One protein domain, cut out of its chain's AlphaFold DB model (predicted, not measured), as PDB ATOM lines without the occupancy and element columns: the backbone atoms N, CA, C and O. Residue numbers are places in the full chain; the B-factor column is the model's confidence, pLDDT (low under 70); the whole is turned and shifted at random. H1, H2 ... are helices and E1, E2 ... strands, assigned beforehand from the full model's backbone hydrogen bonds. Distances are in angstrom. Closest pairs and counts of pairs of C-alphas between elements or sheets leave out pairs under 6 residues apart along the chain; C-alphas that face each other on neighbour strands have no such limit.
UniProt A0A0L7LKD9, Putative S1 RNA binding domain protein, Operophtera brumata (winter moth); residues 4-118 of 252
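What this domain is: This is residues 4 to 118 of the 252 residues of the protein "Putative S1 RNA binding domain protein" of Operophtera brumata (winter moth) (UniProt A0A0L7LKD9). Four longer helices stand at the corners of a four-cornered group, H1 side by side with H3 and the helical hairpin of H5 and H6 next to them, with few contacts between the two pairs. A two-stranded hairpin, E1 and E2, is at one end beside the last residues of H1, with little H4 near it, and short H2 is at the other end. The printed part has 115 residues, with six named helices followed by two antiparallel strands; it is mostly helix and compact, with a radius of gyration of the C-alphas of 13.7 A and spans of 39 by 35 by 23 A.

Where its parts are: H1, residues 4 to 16, begins at C-alpha 4 (34.872, -29.826, 15.105) and is 18.1 A long. H2 is residues 26 to 31, H3 is 34 to 43, 14.5 A long, and H4 is 48 to 52. H5, residues 57 to 70, measures 20.3 A, and H6, residues 78 to 89, 17.0 A. E1, residues 97 to 103, is 19.9 A long; E2, residues 111 to 117, 18.9 A long, ends at C-alpha 117 (65.726, -27.171, 27.174).

How they stand to each other: H1 and H3 touch, closest at the C-alphas of Leu 8 and Phe 40, 6.4 A, and run the same way at a steep tilt of 43 degrees. H1 is close to but not clearly touching H2, with the C-alphas of Cys 4 and Thr 31 closest at 6.1 A, and H5, with those of Tyr 15 and Phe 63 at 7.1 A. H5 and H6 form a hairpin and touch, with Lys 61 and Leu 84 the closest C-alphas, 6.1 A. H3 and H5 are apart. The closest C-alphas of H1 and E1, Phe 16 and His 101, are 4.6 A apart; H4 and E1 are near each other. E1 and E2 form a hairpin, N 100 and O 114 being within hydrogen-bond range at 2.8 A. In all six helices every O i to N i+4 pair is within hydrogen-bond range.

The domain as a whole: The C-alphas farthest apart, Glu 27 and Asn 95, are 39.9 A apart. The printed part has no cut, and no link is long. Residues 89 to 95, of which 89 belongs to H6, have pLDDT under 70.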
ATOM      1  N   CYS A   4      34.283 -28.784  14.255       87.12
ATOM      2  CA  CYS A   4      34.872 -29.826  15.105       87.12
ATOM      3  C   CYS A   4      36.340 -30.171  14.767       87.12
ATOM      4  O   CYS A   4      37.191 -30.198  15.657       87.12
ATOM      5  N   ASP A   5      36.651 -30.374  13.484       87.75
ATOM      6  CA  ASP A   5      37.999 -30.719  13.018       87.75
ATOM      7  C   ASP A   5      38.949 -29.513  13.102       87.75
ATOM      8  O   ASP A   5      40.120 -29.654  13.454       87.75
ATOM      9  N   VAL A   6      38.438 -28.309  12.807       90.62
ATOM     10  CA  VAL A   6      39.201 -27.054  12.918       90.62
ATOM     11  C   VAL A   6      39.582 -26.795  14.372       90.62
ATOM     12  O   VAL A   6      40.731 -26.452  14.657       90.62
ATOM     13  N   LEU A   7      38.641 -27.003  15.294       94.75
ATOM     14  CA  LEU A   7      38.877 -26.877  16.726       94.75
ATOM     15  C   LEU A   7      39.913 -27.899  17.209       94.75
ATOM     16  O   LEU A   7      40.868 -27.513  17.883       94.75
ATOM     17  N   LEU A   8      39.768 -29.172  16.814       94.50
ATOM     18  CA  LEU A   8      40.727 -30.236  17.136       94.50
ATOM     19  C   LEU A   8      42.137 -29.851  16.695       94.50
ATOM     20  O   LEU A   8      43.063 -29.855  17.504       94.50
ATOM     21  N   HIS A   9      42.278 -29.434  15.437       92.38
ATOM     22  CA  HIS A   9      43.558 -29.014  14.884       92.38
ATOM     23  C   HIS A   9      44.141 -27.811  15.640       92.38
ATOM     24  O   HIS A   9      45.318 -27.815  15.995       92.38
ATOM     25  N   ARG A  10      43.325 -26.793  15.944       93.00
ATOM     26  CA  ARG A  10      43.761 -25.581  16.654       93.00
ATOM     27  C   ARG A  10      44.249 -25.879  18.074       93.00
ATOM     28  O   ARG A  10      45.299 -25.375  18.476       93.00
ATOM     29  N   VAL A  11      43.504 -26.671  18.846       95.56
ATOM     30  CA  VAL A  11      43.855 -26.986  20.242       95.56
ATOM     31  C   VAL A  11      45.058 -27.928  20.293       95.56
ATOM     32  O   VAL A  11      45.995 -27.675  21.049       95.56
ATOM     33  N   ALA A  12      45.102 -28.951  19.435       95.31
ATOM     34  CA  ALA A  12      46.244 -29.859  19.356       95.31
ATOM     35  C   ALA A  12      47.518 -29.155  18.861       95.31
ATOM     36  O   ALA A  12      48.583 -29.391  19.423       95.31
ATOM     37  N   LYS A  13      47.425 -28.207  17.915       93.31
ATOM     38  CA  LYS A  13      48.571 -27.373  17.506       93.31
ATOM     39  C   LYS A  13      49.116 -26.535  18.668       93.31
ATOM     40  O   LYS A  13      50.331 -26.410  18.795       93.31
ATOM     41  N   ASN A  14      48.254 -26.002  19.540       94.44
ATOM     42  CA  ASN A  14      48.708 -25.301  20.749       94.44
ATOM     43  C   ASN A  14      49.401 -26.246  21.739       94.44
ATOM     44  O   ASN A  14      50.428 -25.873  22.302       94.44
ATOM     45  N   TYR A  15      48.874 -27.463  21.917       96.00
ATOM     46  CA  TYR A  15      49.515 -28.477  22.754       96.00
ATOM     47  C   TYR A  15      50.902 -28.841  22.213       96.00
ATOM     48  O   TYR A  15      51.897 -28.637  22.898       96.00
ATOM     49  N   PHE A  16      50.979 -29.281  20.955       94.50
ATOM     50  CA  PHE A  16      52.214 -29.617  20.242       94.50
ATOM     51  C   PHE A  16      53.246 -28.494  20.275       94.50
ATOM     52  O   PHE A  16      54.413 -28.714  20.606       94.50
ATOM     53  N   GLY A  17      52.786 -27.275  20.012       90.62
ATOM     54  CA  GLY A  17      53.609 -26.083  20.010       90.62
ATOM     55  C   GLY A  17      53.958 -25.563  21.398       90.62
ATOM     56  O   GLY A  17      54.492 -24.466  21.455       90.62
ATOM     57  N   GLY A  18      53.660 -26.262  22.501       90.94
ATOM     58  CA  GLY A  18      54.044 -25.831  23.849       90.94
ATOM     59  C   GLY A  18      53.433 -24.487  24.274       90.94
ATOM     60  O   GLY A  18      54.068 -23.735  25.014       90.94
ATOM     61  N   SER A  19      52.243 -24.148  23.765       91.12
ATOM     62  CA  SER A  19      51.584 -22.850  23.945       91.12
ATOM     63  C   SER A  19      50.391 -22.942  24.896       91.12
ATOM     64  O   SER A  19      49.466 -23.729  24.698       91.12
ATOM     65  N   LEU A  20      50.376 -22.081  25.917       92.31
ATOM     66  CA  LEU A  20      49.195 -21.843  26.758       92.31
ATOM     67  C   LEU A  20      48.325 -20.695  26.224       92.31
ATOM     68  O   LEU A  20      47.278 -20.398  26.806       92.31
ATOM     69  N   ASN A  21      48.728 -20.056  25.124       89.62
ATOM     70  CA  ASN A  21      48.083 -18.876  24.556       89.62
ATOM     71  C   ASN A  21      46.919 -19.262  23.634       89.62
ATOM     72  O   ASN A  21      46.884 -18.904  22.462       89.62
ATOM     73  N   PHE A  22      45.951 -19.995  24.180       91.94
ATOM     74  CA  PHE A  22      44.675 -20.273  23.528       91.94
ATOM     75  C   PHE A  22      43.511 -19.819  24.410       91.94
ATOM     76  O   PHE A  22      43.616 -19.778  25.640       91.94
ATOM     77  N   SER A  23      42.400 -19.487  23.772       93.56
ATOM     78  CA  SER A  23      41.110 -19.228  24.402       93.56
ATOM     79  C   SER A  23      40.038 -19.999  23.643       93.56
ATOM     80  O   SER A  23      40.175 -20.239  22.442       93.56
ATOM     81  N   LEU A  24      39.005 -20.427  24.361       95.44
ATOM     82  CA  LEU A  24      37.870 -21.152  23.804       95.44
ATOM     83  C   LEU A  24      36.618 -20.300  23.974       95.44
ATOM     84  O   LEU A  24      36.365 -19.776  25.060       95.44
ATOM     85  N   GLN A  25      35.874 -20.136  22.885       94.56
ATOM     86  CA  GLN A  25      34.553 -19.517  22.902       94.56
ATOM     87  C   GLN A  25      33.503 -20.531  23.377       94.56
ATOM     88  O   GLN A  25      33.755 -21.734  23.303       94.56
ATOM     89  N   PRO A  26      32.316 -20.091  23.832       94.06
ATOM     90  CA  PRO A  26      31.260 -21.013  24.256       94.06
ATOM     91  C   PRO A  26      30.920 -22.086  23.205       94.06
ATOM     92  O   PRO A  26      30.836 -23.261  23.538       94.06
ATOM     93  N   GLU A  27      30.851 -21.705  21.928       94.12
ATOM     94  CA  GLU A  27      30.637 -22.617  20.790       94.12
ATOM     95  C   GLU A  27      31.750 -23.667  20.614       94.12
ATOM     96  O   GLU A  27      31.488 -24.812  20.234       94.12
ATOM     97  N   ASP A  28      32.998 -23.302  20.936       95.62
ATOM     98  CA  ASP A  28      34.112 -24.246  20.926       95.62
ATOM     99  C   ASP A  28      33.912 -25.281  22.039       95.62
ATOM    100  O   ASP A  28      34.054 -26.478  21.810       95.62
ATOM    101  N   VAL A  29      33.551 -24.816  23.241       95.38
ATOM    102  CA  VAL A  29      33.323 -25.663  24.417       95.38
ATOM    103  C   VAL A  29      32.176 -26.642  24.158       95.38
ATOM    104  O   VAL A  29      32.357 -27.833  24.388       95.38
ATOM    105  N   GLU A  30      31.057 -26.188  23.588       94.25
ATOM    106  CA  GLU A  30      29.926 -27.047  23.190       94.25
ATOM    107  C   GLU A  30      30.325 -28.142  22.182       94.25
ATOM    108  O   GLU A  30      29.747 -29.229  22.162       94.25
ATOM    109  N   THR A  31      31.338 -27.881  21.353       95.31
ATOM    110  CA  THR A  31      31.851 -28.838  20.363       95.31
ATOM    111  C   THR A  31      32.756 -29.912  20.985       95.31
ATOM    112  O   THR A  31      32.963 -30.969  20.380       95.31
ATOM    113  N   MET A  32      33.284 -29.685  22.191       96.06
ATOM    114  CA  MET A  32      34.198 -30.593  22.895       96.06
ATOM    115  C   MET A  32      33.460 -31.727  23.625       96.06
ATOM    116  O   MET A  32      33.678 -31.969  24.811       96.06
ATOM    117  N   THR A  33      32.609 -32.454  22.901       95.88
ATOM    118  CA  THR A  33      31.910 -33.648  23.404       95.88
ATOM    119  C   THR A  33      32.884 -34.749  23.837       95.88
ATOM    120  O   THR A  33      34.069 -34.705  23.502       95.88
ATOM    121  N   TRP A  34      32.386 -35.784  24.520       96.56
ATOM    122  CA  TRP A  34      33.189 -36.954  24.901       96.56
ATOM    123  C   TRP A  34      34.011 -37.522  23.728       96.56
ATOM    124  O   TRP A  34      35.225 -37.682  23.834       96.56
ATOM    125  N   ASP A  35      33.379 -37.725  22.565       96.25
ATOM    126  CA  ASP A  35      34.048 -38.219  21.353       96.25
ATOM    127  C   ASP A  35      35.123 -37.261  20.824       96.25
ATOM    128  O   ASP A  35      36.144 -37.689  20.280       96.25
ATOM    129  N   TRP A  36      34.903 -35.948  20.944       96.94
ATOM    130  CA  TRP A  36      35.915 -34.960  20.577       96.94
ATOM    131  C   TRP A  36      37.111 -35.043  21.525       96.94
ATOM    132  O   TRP A  36      38.255 -35.042  21.070       96.94
ATOM    133  N   GLN A  37      36.853 -35.149  22.831       97.75
ATOM    134  CA  GLN A  37      37.888 -35.265  23.855       97.75
ATOM    135  C   GLN A  37      38.711 -36.545  23.656       97.75
ATOM    136  O   GLN A  37      39.937 -36.468  23.689       97.75
ATOM    137  N   GLN A  38      38.074 -37.676  23.327       97.50
ATOM    138  CA  GLN A  38      38.767 -38.914  22.946       97.50
ATOM    139  C   GLN A  38      39.694 -38.691  21.744       97.50
ATOM    140  O   GLN A  38      40.882 -38.992  21.813       97.50
ATOM    141  N   LYS A  39      39.195 -38.078  20.661       96.75
ATOM    142  CA  LYS A  39      40.034 -37.759  19.489       96.75
ATOM    143  C   LYS A  39      41.204 -36.850  19.847       96.75
ATOM    144  O   LYS A  39      42.300 -37.030  19.323       96.75
ATOM    145  N   PHE A  40      40.982 -35.867  20.717       97.12
ATOM    146  CA  PHE A  40      42.037 -34.984  21.199       97.12
ATOM    147  C   PHE A  40      43.104 -35.755  21.979       97.12
ATOM    148  O   PHE A  40      44.293 -35.555  21.729       97.12
ATOM    149  N   LEU A  41      42.711 -36.667  22.868       96.81
ATOM    150  CA  LEU A  41      43.631 -37.544  23.592       96.81
ATOM    151  C   LEU A  41      44.438 -38.425  22.625       96.81
ATOM    152  O   LEU A  41      45.663 -38.491  22.744       96.81
ATOM    153  N   ASP A  42      43.774 -39.013  21.627       96.06
ATOM    154  CA  ASP A  42      44.365 -39.895  20.610       96.06
ATOM    155  C   ASP A  42      45.444 -39.205  19.775       96.06
ATOM    156  O   ASP A  42      46.519 -39.769  19.559       96.06
ATOM    157  N   VAL A  43      45.200 -37.963  19.347       94.81
ATOM    158  CA  VAL A  43      46.200 -37.191  18.592       94.81
ATOM    159  C   VAL A  43      47.267 -36.559  19.486       94.81
ATOM    160  O   VAL A  43      48.305 -36.156  18.974       94.81
ATOM    161  N   THR A  44      47.046 -36.468  20.801       94.69
ATOM    162  CA  THR A  44      47.996 -35.868  21.748       94.69
ATOM    163  C   THR A  44      48.671 -36.926  22.614       94.69
ATOM    164  O   THR A  44      49.592 -37.593  22.152       94.69
ATOM    165  N   ILE A  45      48.255 -37.085  23.868       93.00
ATOM    166  CA  ILE A  45      48.958 -37.877  24.885       93.00
ATOM    167  C   ILE A  45      48.986 -39.380  24.588       93.00
ATOM    168  O   ILE A  45      49.902 -40.070  25.035       93.00
ATOM    169  N   ASN A  46      48.016 -39.879  23.821       94.50
ATOM    170  CA  ASN A  46      47.943 -41.283  23.430       94.50
ATOM    171  C   ASN A  46      48.692 -41.557  22.121       94.50
ATOM    172  O   ASN A  46      48.902 -42.725  21.783       94.50
ATOM    173  N   SER A  47      49.126 -40.514  21.408       94.38
ATOM    174  CA  SER A  47      49.861 -40.669  20.157       94.38
ATOM    175  C   SER A  47      51.245 -41.274  20.396       94.38
ATOM    176  O   SER A  47      51.934 -40.959  21.370       94.38
ATOM    177  N   GLU A  48      51.686 -42.119  19.464       93.50
ATOM    178  CA  GLU A  48      53.038 -42.689  19.495       93.50
ATOM    179  C   GLU A  48      54.115 -41.598  19.423       93.50
ATOM    180  O   GLU A  48      55.144 -41.702  20.088       93.50
ATOM    181  N   LEU A  49      53.833 -40.499  18.714       92.06
ATOM    182  CA  LEU A  49      54.704 -39.329  18.635       92.06
ATOM    183  C   LEU A  49      55.009 -38.752  20.026       92.06
ATOM    184  O   LEU A  49      56.175 -38.604  20.379       92.06
ATOM    185  N   VAL A  50      53.977 -38.444  20.817       92.56
ATOM    186  CA  VAL A  50      54.139 -37.816  22.141       92.56
ATOM    187  C   VAL A  50      54.679 -38.810  23.168       92.56
ATOM    188  O   VAL A  50      55.421 -38.422  24.069       92.56
ATOM    189  N   LYS A  51      54.363 -40.103  23.032       91.50
ATOM    190  CA  LYS A  51      54.972 -41.152  23.864       91.50
ATOM    191  C   LYS A  51      56.478 -41.265  23.621       91.50
ATOM    192  O   LYS A  51      57.237 -41.392  24.580       91.50
ATOM    193  N   GLN A  52      56.910 -41.208  22.360       91.38
ATOM    194  CA  GLN A  52      58.320 -41.307  21.979       91.38
ATOM    195  C   GLN A  52      59.098 -40.014  22.268       91.38
ATOM    196  O   GLN A  52      60.245 -40.061  22.718       91.38
ATOM    197  N   TYR A  53      58.471 -38.863  22.034       91.31
ATOM    198  CA  TYR A  53      59.066 -37.535  22.140       91.31
ATOM    199  C   TYR A  53      58.203 -36.653  23.055       91.31
ATOM    200  O   TYR A  53      57.450 -35.810  22.578       91.31
ATOM    201  N   PRO A  54      58.269 -36.839  24.382       91.69
ATOM    202  CA  PRO A  54      57.338 -36.192  25.298       91.69
ATOM    203  C   PRO A  54      57.585 -34.690  25.452       91.69
ATOM    204  O   PRO A  54      58.721 -34.233  25.622       91.69
ATOM    205  N   LEU A  55      56.493 -33.924  25.496       92.50
ATOM    206  CA  LEU A  55      56.519 -32.518  25.894       92.50
ATOM    207  C   LEU A  55      56.819 -32.366  27.391       92.50
ATOM    208  O   LEU A  55      56.767 -33.324  28.167       92.50
ATOM    209  N   SER A  56      57.100 -31.133  27.824       88.94
ATOM    210  CA  SER A  56      57.326 -30.837  29.242       88.94
ATOM    211  C   SER A  56      56.124 -31.276  30.087       88.94
ATOM    212  O   SER A  56      54.972 -30.946  29.790       88.94
ATOM    213  N   CYS A  57      56.407 -31.994  31.179       87.56
ATOM    214  CA  CYS A  57      55.395 -32.419  32.148       87.56
ATOM    215  C   CYS A  57      54.738 -31.198  32.806       87.56
ATOM    216  O   CYS A  57      53.514 -31.117  32.922       87.56
ATOM    217  N   THR A  58      55.556 -30.197  33.154       87.69
ATOM    218  CA  THR A  58      55.092 -28.922  33.713       87.69
ATOM    219  C   THR A  58      54.145 -28.204  32.752       87.69
ATOM    220  O   THR A  58      53.053 -27.803  33.158       87.69
ATOM    221  N   PHE A  59      54.527 -28.082  31.475       90.56
ATOM    222  CA  PHE A  59      53.657 -27.501  30.448       90.56
ATOM    223  C   PHE A  59      52.359 -28.298  30.295       90.56
ATOM    224  O   PHE A  59      51.280 -27.718  30.395       90.56
ATOM    225  N   SER A  60      52.454 -29.618  30.111       92.56
ATOM    226  CA  SER A  60      51.290 -30.481  29.879       92.56
ATOM    227  C   SER A  60      50.291 -30.365  31.030       92.56
ATOM    228  O   SER A  60      49.108 -30.127  30.803       92.56
ATOM    229  N   LYS A  61      50.763 -30.393  32.281       91.19
ATOM    230  CA  LYS A  61      49.926 -30.164  33.466       91.19
ATOM    231  C   LYS A  61      49.169 -28.835  33.399       91.19
ATOM    232  O   LYS A  61      47.978 -28.804  33.695       91.19
ATOM    233  N   LEU A  62      49.839 -27.736  33.052       93.50
ATOM    234  CA  LEU A  62      49.193 -26.423  32.949       93.50
ATOM    235  C   LEU A  62      48.198 -26.367  31.787       93.50
ATOM    236  O   LEU A  62      47.107 -25.823  31.951       93.50
ATOM    237  N   PHE A  63      48.546 -26.967  30.650       96.12
ATOM    238  CA  PHE A  63      47.693 -27.033  29.470       96.12
ATOM    239  C   PHE A  63      46.385 -27.767  29.777       96.12
ATOM    240  O   PHE A  63      45.309 -27.208  29.579       96.12
ATOM    241  N   PHE A  64      46.470 -28.981  30.328       95.56
ATOM    242  CA  PHE A  64      45.292 -29.786  30.651       95.56
ATOM    243  C   PHE A  64      44.468 -29.186  31.795       95.56
ATOM    244  O   PHE A  64      43.245 -29.211  31.720       95.56
ATOM    245  N   LYS A  65      45.095 -28.553  32.802       95.38
ATOM    246  CA  LYS A  65      44.354 -27.777  33.815       95.38
ATOM    247  C   LYS A  65      43.542 -26.647  33.189       95.38
ATOM    248  O   LYS A  65      42.374 -26.480  33.523       95.38
ATOM    249  N   LYS A  66      44.155 -25.883  32.281       96.75
ATOM    250  CA  LYS A  66      43.470 -24.806  31.566       96.75
ATOM    251  C   LYS A  66      42.347 -25.357  30.686       96.75
ATOM    252  O   LYS A  66      41.254 -24.808  30.706       96.75
ATOM    253  N   LEU A  67      42.588 -26.449  29.962       96.62
ATOM    254  CA  LEU A  67      41.573 -27.091  29.130       96.62
ATOM    255  C   LEU A  67      40.365 -27.526  29.970       96.62
ATOM    256  O   LEU A  67      39.255 -27.112  29.672       96.62
ATOM    257  N   ILE A  68      40.595 -28.266  31.061       96.00
ATOM    258  CA  ILE A  68      39.542 -28.739  31.972       96.00
ATOM    259  C   ILE A  68      38.761 -27.570  32.584       96.00
ATOM    260  O   ILE A  68      37.548 -27.676  32.710       96.00
ATOM    261  N   SER A  69      39.407 -26.436  32.888       96.12
ATOM    262  CA  SER A  69      38.700 -25.255  33.413       96.12
ATOM    263  C   SER A  69      37.644 -24.688  32.451       96.12
ATOM    264  O   SER A  69      36.650 -24.125  32.892       96.12
ATOM    265  N   TYR A  70      37.809 -24.877  31.135       96.81
ATOM    266  CA  TYR A  70      36.770 -24.523  30.159       96.81
ATOM    267  C   TYR A  70      35.621 -25.538  30.124       96.81
ATOM    268  O   TYR A  70      34.526 -25.203  29.684       96.81
ATOM    269  N   LEU A  71      35.866 -26.772  30.571       95.50
ATOM    270  CA  LEU A  71      34.921 -27.885  30.509       95.50
ATOM    271  C   LEU A  71      34.119 -28.070  31.808       95.50
ATOM    272  O   LEU A  71      33.320 -28.989  31.871       95.50
ATOM    273  N   GLU A  72      34.287 -27.223  32.833       90.19
ATOM    274  CA  GLU A  72      33.667 -27.409  34.164       90.19
ATOM    275  C   GLU A  72      32.133 -27.543  34.141       90.19
ATOM    276  O   GLU A  72      31.557 -28.165  35.031       90.19
ATOM    277  N   ASN A  73      31.471 -26.984  33.123       90.56
ATOM    278  CA  ASN A  73      30.015 -27.054  32.950       90.56
ATOM    279  C   ASN A  73      29.548 -28.216  32.053       90.56
ATOM    280  O   ASN A  73      28.369 -28.275  31.705       90.56
ATOM    281  N   GLN A  74      30.445 -29.117  31.650       92.12
ATOM    282  CA  GLN A  74      30.119 -30.292  30.847       92.12
ATOM    283  C   GLN A  74      30.870 -31.535  31.323       92.12
ATOM    284  O   GLN A  74      31.715 -31.485  32.214       92.12
ATOM    285  N   GLU A  75      30.530 -32.680  30.738       94.56
ATOM    286  CA  GLU A  75      31.194 -33.940  31.047       94.56
ATOM    287  C   GLU A  75      32.650 -33.923  30.551       94.56
ATOM    288  O   GLU A  75      32.936 -33.625  29.385       94.56
ATOM    289  N   VAL A  76      33.580 -34.229  31.456       96.81
ATOM    290  CA  VAL A  76      35.020 -34.284  31.183       96.81
ATOM    291  C   VAL A  76      35.438 -35.743  31.083       96.81
ATOM    292  O   VAL A  76      35.157 -36.531  31.981       96.81
ATOM    293  N   HIS A  77      36.145 -36.082  30.010       97.50
ATOM    294  CA  HIS A  77      36.633 -37.428  29.747       97.50
ATOM    295  C   HIS A  77      37.554 -37.920  30.871       97.50
ATOM    296  O   HIS A  77      38.513 -37.232  31.236       97.50
ATOM    297  N   ASP A  78      37.324 -39.137  31.369       95.88
ATOM    298  CA  ASP A  78      38.050 -39.695  32.522       95.88
ATOM    299  C   ASP A  78      39.572 -39.673  32.322       95.88
ATOM    300  O   ASP A  78      40.324 -39.260  33.208       95.88
ATOM    301  N   ASP A  79      40.037 -40.032  31.122       95.56
ATOM    302  CA  ASP A  79      41.464 -40.029  30.783       95.56
ATOM    303  C   ASP A  79      42.141 -38.651  30.897       95.56
ATOM    304  O   ASP A  79      43.342 -38.592  31.168       95.56
ATOM    305  N   LEU A  80      41.408 -37.533  30.772       94.00
ATOM    306  CA  LEU A  80      41.966 -36.199  31.036       94.00
ATOM    307  C   LEU A  80      42.318 -36.042  32.519       94.00
ATOM    308  O   LEU A  80      43.401 -35.550  32.858       94.00
ATOM    309  N   TYR A  81      41.429 -36.489  33.411       91.31
ATOM    310  CA  TYR A  81      41.686 -36.486  34.849       91.31
ATOM    311  C   TYR A  81      42.765 -37.493  35.230       91.31
ATOM    312  O   TYR A  81      43.662 -37.149  36.001       91.31
ATOM    313  N   ILE A  82      42.729 -38.704  34.668       92.31
ATOM    314  CA  ILE A  82      43.753 -39.729  34.902       92.31
ATOM    315  C   ILE A  82      45.125 -39.187  34.498       92.31
ATOM    316  O   ILE A  82      46.063 -39.249  35.296       92.31
ATOM    317  N   TYR A  83      45.242 -38.585  33.313       90.75
ATOM    318  CA  TYR A  83      46.490 -37.985  32.852       90.75
ATOM    319  C   TYR A  83      46.961 -36.851  33.771       90.75
ATOM    320  O   TYR A  83      48.147 -36.784  34.118       90.75
ATOM    321  N   LEU A  84      46.054 -35.973  34.214       89.75
ATOM    322  CA  LEU A  84      46.402 -34.887  35.128       89.75
ATOM    323  C   LEU A  84      46.895 -35.429  36.479       89.75
ATOM    324  O   LEU A  84      47.932 -34.981  36.970       89.75
ATOM    325  N   CYS A  85      46.206 -36.417  37.052       87.75
ATOM    326  CA  CYS A  85      46.585 -37.083  38.298       87.75
ATOM    327  C   CYS A  85      47.943 -37.781  38.187       87.75
ATOM    328  O   CYS A  85      48.802 -37.616  39.053       87.75
ATOM    329  N   GLN A  86      48.182 -38.507  37.094       87.06
ATOM    330  CA  GLN A  86      49.483 -39.120  36.825       87.06
ATOM    331  C   GLN A  86      50.585 -38.063  36.703       87.06
ATOM    332  O   GLN A  86      51.676 -38.245  37.240       87.06
ATOM    333  N   SER A  87      50.297 -36.936  36.051       80.44
ATOM    334  CA  SER A  87      51.245 -35.829  35.893       80.44
ATOM    335  C   SER A  87      51.577 -35.124  37.216       80.44
ATOM    336  O   SER A  87      52.658 -34.557  37.342       80.44
ATOM    337  N   LEU A  88      50.688 -35.161  38.219       76.00
ATOM    338  CA  LEU A  88      50.964 -34.632  39.563       76.00
ATOM    339  C   LEU A  88      51.956 -35.497  40.349       76.00
ATOM    340  O   LEU A  88      52.703 -34.957  41.160       76.00
ATOM    341  N   ASN A  89      51.963 -36.806  40.092       69.44
ATOM    342  CA  ASN A  89      52.775 -37.784  40.820       69.44
ATOM    343  C   ASN A  89      54.130 -38.071  40.157       69.44
ATOM    344  O   ASN A  89      54.962 -38.764  40.740       69.44
ATOM    345  N   ARG A  90      54.370 -37.570  38.939       69.19
ATOM    346  CA  ARG A  90      55.683 -37.672  38.295       69.19
ATOM    347  C   ARG A  90      56.648 -36.718  38.997       69.19
ATOM    348  O   ARG A  90      56.560 -35.505  38.818       69.19
ATOM    349  N   GLU A  91      57.560 -37.272  39.794       54.56
ATOM    350  CA  GLU A  91      58.679 -36.518  40.360       54.56
ATOM    351  C   GLU A  91      59.477 -35.826  39.246       54.56
ATOM    352  O   GLU A  91      59.592 -36.345  38.132       54.56
ATOM    353  N   HIS A  92      60.008 -34.640  39.556       56.62
ATOM    354  CA  HIS A  92      60.789 -33.759  38.682       56.62
ATOM    355  C   HIS A  92      62.128 -34.380  38.223       56.62
ATOM    356  O   HIS A  92      63.186 -33.788  38.399       56.62
ATOM    357  N   ASN A  93      62.114 -35.545  37.581       48.22
ATOM    358  CA  ASN A  93      63.257 -36.083  36.844       48.22
ATOM    359  C   ASN A  93      63.237 -35.551  35.409       48.22
ATOM    360  O   ASN A  93      63.244 -36.294  34.429       48.22
ATOM    361  N   GLU A  94      63.172 -34.228  35.276       58.66
ATOM    362  CA  GLU A  94      63.459 -33.596  34.000       58.66
ATOM    363  C   GLU A  94      64.984 -33.555  33.881       58.66
ATOM    364  O   GLU A  94      65.635 -32.784  34.582       58.66
ATOM    365  N   ASN A  95      65.566 -34.315  32.945       63.34
ATOM    366  CA  ASN A  95      66.971 -34.174  32.523       63.34
ATOM    367  C   ASN A  95      67.273 -32.777  31.919       63.34
ATOM    368  O   ASN A  95      68.226 -32.612  31.169       63.34
ATOM    369  N   GLY A  96      66.432 -31.774  32.186       75.38
ATOM    370  CA  GLY A  96      66.491 -30.424  31.653       75.38
ATOM    371  C   GLY A  96      65.898 -30.268  30.257       75.38
ATOM    372  O   GLY A  96      65.875 -29.141  29.777       75.38
ATOM    373  N   PHE A  97      65.401 -31.338  29.626       83.50
ATOM    374  CA  PHE A  97      64.906 -31.324  28.246       83.50
ATOM    375  C   PHE A  97      63.461 -31.810  28.119       83.50
ATOM    376  O   PHE A  97      62.992 -32.632  28.908       83.50
ATOM    377  N   SER A  98      62.788 -31.343  27.076       89.56
ATOM    378  CA  SER A  98      61.521 -31.868  26.568       89.56
ATOM    379  C   SER A  98      61.456 -31.686  25.055       89.56
ATOM    380  O   SER A  98      62.391 -31.156  24.458       89.56
ATOM    381  N   TYR A  99      60.389 -32.158  24.423       91.38
ATOM    382  CA  TYR A  99      60.169 -31.950  23.000       91.38
ATOM    383  C   TYR A  99      59.092 -30.899  22.745       91.38
ATOM    384  O   TYR A  99      58.144 -30.745  23.517       91.38
ATOM    385  N   ARG A 100      59.246 -30.189  21.630       91.06
ATOM    386  CA  ARG A 100      58.211 -29.372  21.006       91.06
ATOM    387  C   ARG A 100      57.919 -29.936  19.627       91.06
ATOM    388  O   ARG A 100      58.823 -30.387  18.927       91.06
ATOM    389  N   HIS A 101      56.655 -29.902  19.246       92.81
ATOM    390  CA  HIS A 101      56.166 -30.423  17.982       92.81
ATOM    391  C   HIS A 101      55.629 -29.270  17.140       92.81
ATOM    392  O   HIS A 101      54.701 -28.566  17.537       92.81
ATOM    393  N   HIS A 102      56.202 -29.079  15.961       89.00
ATOM    394  CA  HIS A 102      55.779 -28.053  15.019       89.00
ATOM    395  C   HIS A 102      54.995 -28.715  13.895       89.00
ATOM    396  O   HIS A 102      55.549 -29.521  13.156       89.00
ATOM    397  N   VAL A 103      53.705 -28.392  13.782       87.81
ATOM    398  CA  VAL A 103      52.862 -28.836  12.663       87.81
ATOM    399  C   VAL A 103      53.214 -27.994  11.439       87.81
ATOM    400  O   VAL A 103      52.972 -26.785  11.451       87.81
ATOM    401  N   ILE A 104      53.789 -28.623  10.413       80.44
ATOM    402  CA  ILE A 104      54.385 -27.945   9.246       80.44
ATOM    403  C   ILE A 104      53.483 -27.937   8.010       80.44
ATOM    404  O   ILE A 104      53.750 -27.223   7.046       80.44
ATOM    405  N   GLY A 105      52.404 -28.715   8.023       71.25
ATOM    406  CA  GLY A 105      51.464 -28.774   6.915       71.25
ATOM    407  C   GLY A 105      50.012 -28.722   7.358       71.25
ATOM    408  O   GLY A 105      49.680 -28.273   8.455       71.25
ATOM    409  N   LYS A 106      49.110 -29.143   6.468       73.69
ATOM    410  CA  LYS A 106      47.661 -29.088   6.740       73.69
ATOM    411  C   LYS A 106      47.218 -30.188   7.699       73.69
ATOM    412  O   LYS A 106      46.172 -30.055   8.334       73.69
ATOM    413  N   ASN A 107      47.981 -31.276   7.779       80.50
ATOM    414  CA  ASN A 107      47.675 -32.410   8.631       80.50
ATOM    415  C   ASN A 107      48.461 -32.326   9.943       80.50
ATOM    416  O   ASN A 107      49.650 -32.028   9.946       80.50
ATOM    417  N   ILE A 108      47.803 -32.643  11.058       81.50
ATOM    418  CA  ILE A 108      48.431 -32.664  12.381       81.50
ATOM    419  C   ILE A 108      49.483 -33.773  12.525       81.50
ATOM    420  O   ILE A 108      50.251 -33.757  13.476       81.50
ATOM    421  N   SER A 109      49.529 -34.730  11.594       79.56
ATOM    422  CA  SER A 109      50.574 -35.758  11.530       79.56
ATOM    423  C   SER A 109      51.869 -35.284  10.862       79.56
ATOM    424  O   SER A 109      52.897 -35.937  11.003       79.56
ATOM    425  N   GLU A 110      51.836 -34.181  10.108       85.19
ATOM    426  CA  GLU A 110      53.013 -33.613   9.441       85.19
ATOM    427  C   GLU A 110      53.746 -32.711  10.434       85.19
ATOM    428  O   GLU A 110      53.471 -31.513  10.536       85.19
ATOM    429  N   VAL A 111      54.631 -33.322  11.226       86.69
ATOM    430  CA  VAL A 111      55.250 -32.689  12.393       86.69
ATOM    431  C   VAL A 111      56.763 -32.822  12.376       86.69
ATOM    432  O   VAL A 111      57.300 -33.896  12.111       86.69
ATOM    433  N   ILE A 112      57.441 -31.742  12.764       86.88
ATOM    434  CA  ILE A 112      58.850 -31.765  13.163       86.88
ATOM    435  C   ILE A 112      58.937 -31.695  14.687       86.88
ATOM    436  O   ILE A 112      58.381 -30.792  15.313       86.88
ATOM    437  N   SER A 113      59.651 -32.652  15.279       89.50
ATOM    438  CA  SER A 113      59.894 -32.725  16.721       89.50
ATOM    439  C   SER A 113      61.282 -32.192  17.051       89.50
ATOM    440  O   SER A 113      62.281 -32.753  16.607       89.50
ATOM    441  N   ILE A 114      61.346 -31.148  17.872       88.06
ATOM    442  CA  ILE A 114      62.594 -30.525  18.315       88.06
ATOM    443  C   ILE A 114      62.782 -30.777  19.803       88.06
ATOM    444  O   ILE A 114      61.872 -30.553  20.598       88.06
ATOM    445  N   LYS A 115      63.972 -31.238  20.189       87.56
ATOM    446  CA  LYS A 115      64.356 -31.372  21.594       87.56
ATOM    447  C   LYS A 115      64.838 -30.021  22.117       87.56
ATOM    448  O   LYS A 115      65.834 -29.492  21.634       87.56
ATOM    449  N   GLU A 116      64.162 -29.491  23.126       85.94
ATOM    450  CA  GLU A 116      64.429 -28.183  23.723       85.94
ATOM    451  C   GLU A 116      64.770 -28.296  25.211       85.94
ATOM    452  O   GLU A 116      64.354 -29.228  25.898       85.94
ATOM    453  N   MET A 117      65.496 -27.312  25.738       80.94
ATOM    454  CA  MET A 117      65.726 -27.171  27.174       80.94
ATOM    455  C   MET A 117      64.528 -26.532  27.884       80.94
ATOM    456  O   MET A 117      63.957 -25.527  27.453       80.94
ATOM    457  N   ASN A 118      64.187 -27.056  29.058       75.06
ATOM    458  CA  ASN A 118      63.061 -26.598  29.878       75.06
ATOM    459  C   ASN A 118      63.357 -25.293  30.627       75.06
ATOM    460  O   ASN A 118      62.430 -24.602  31.050       75.06
TER     461      ASN A 118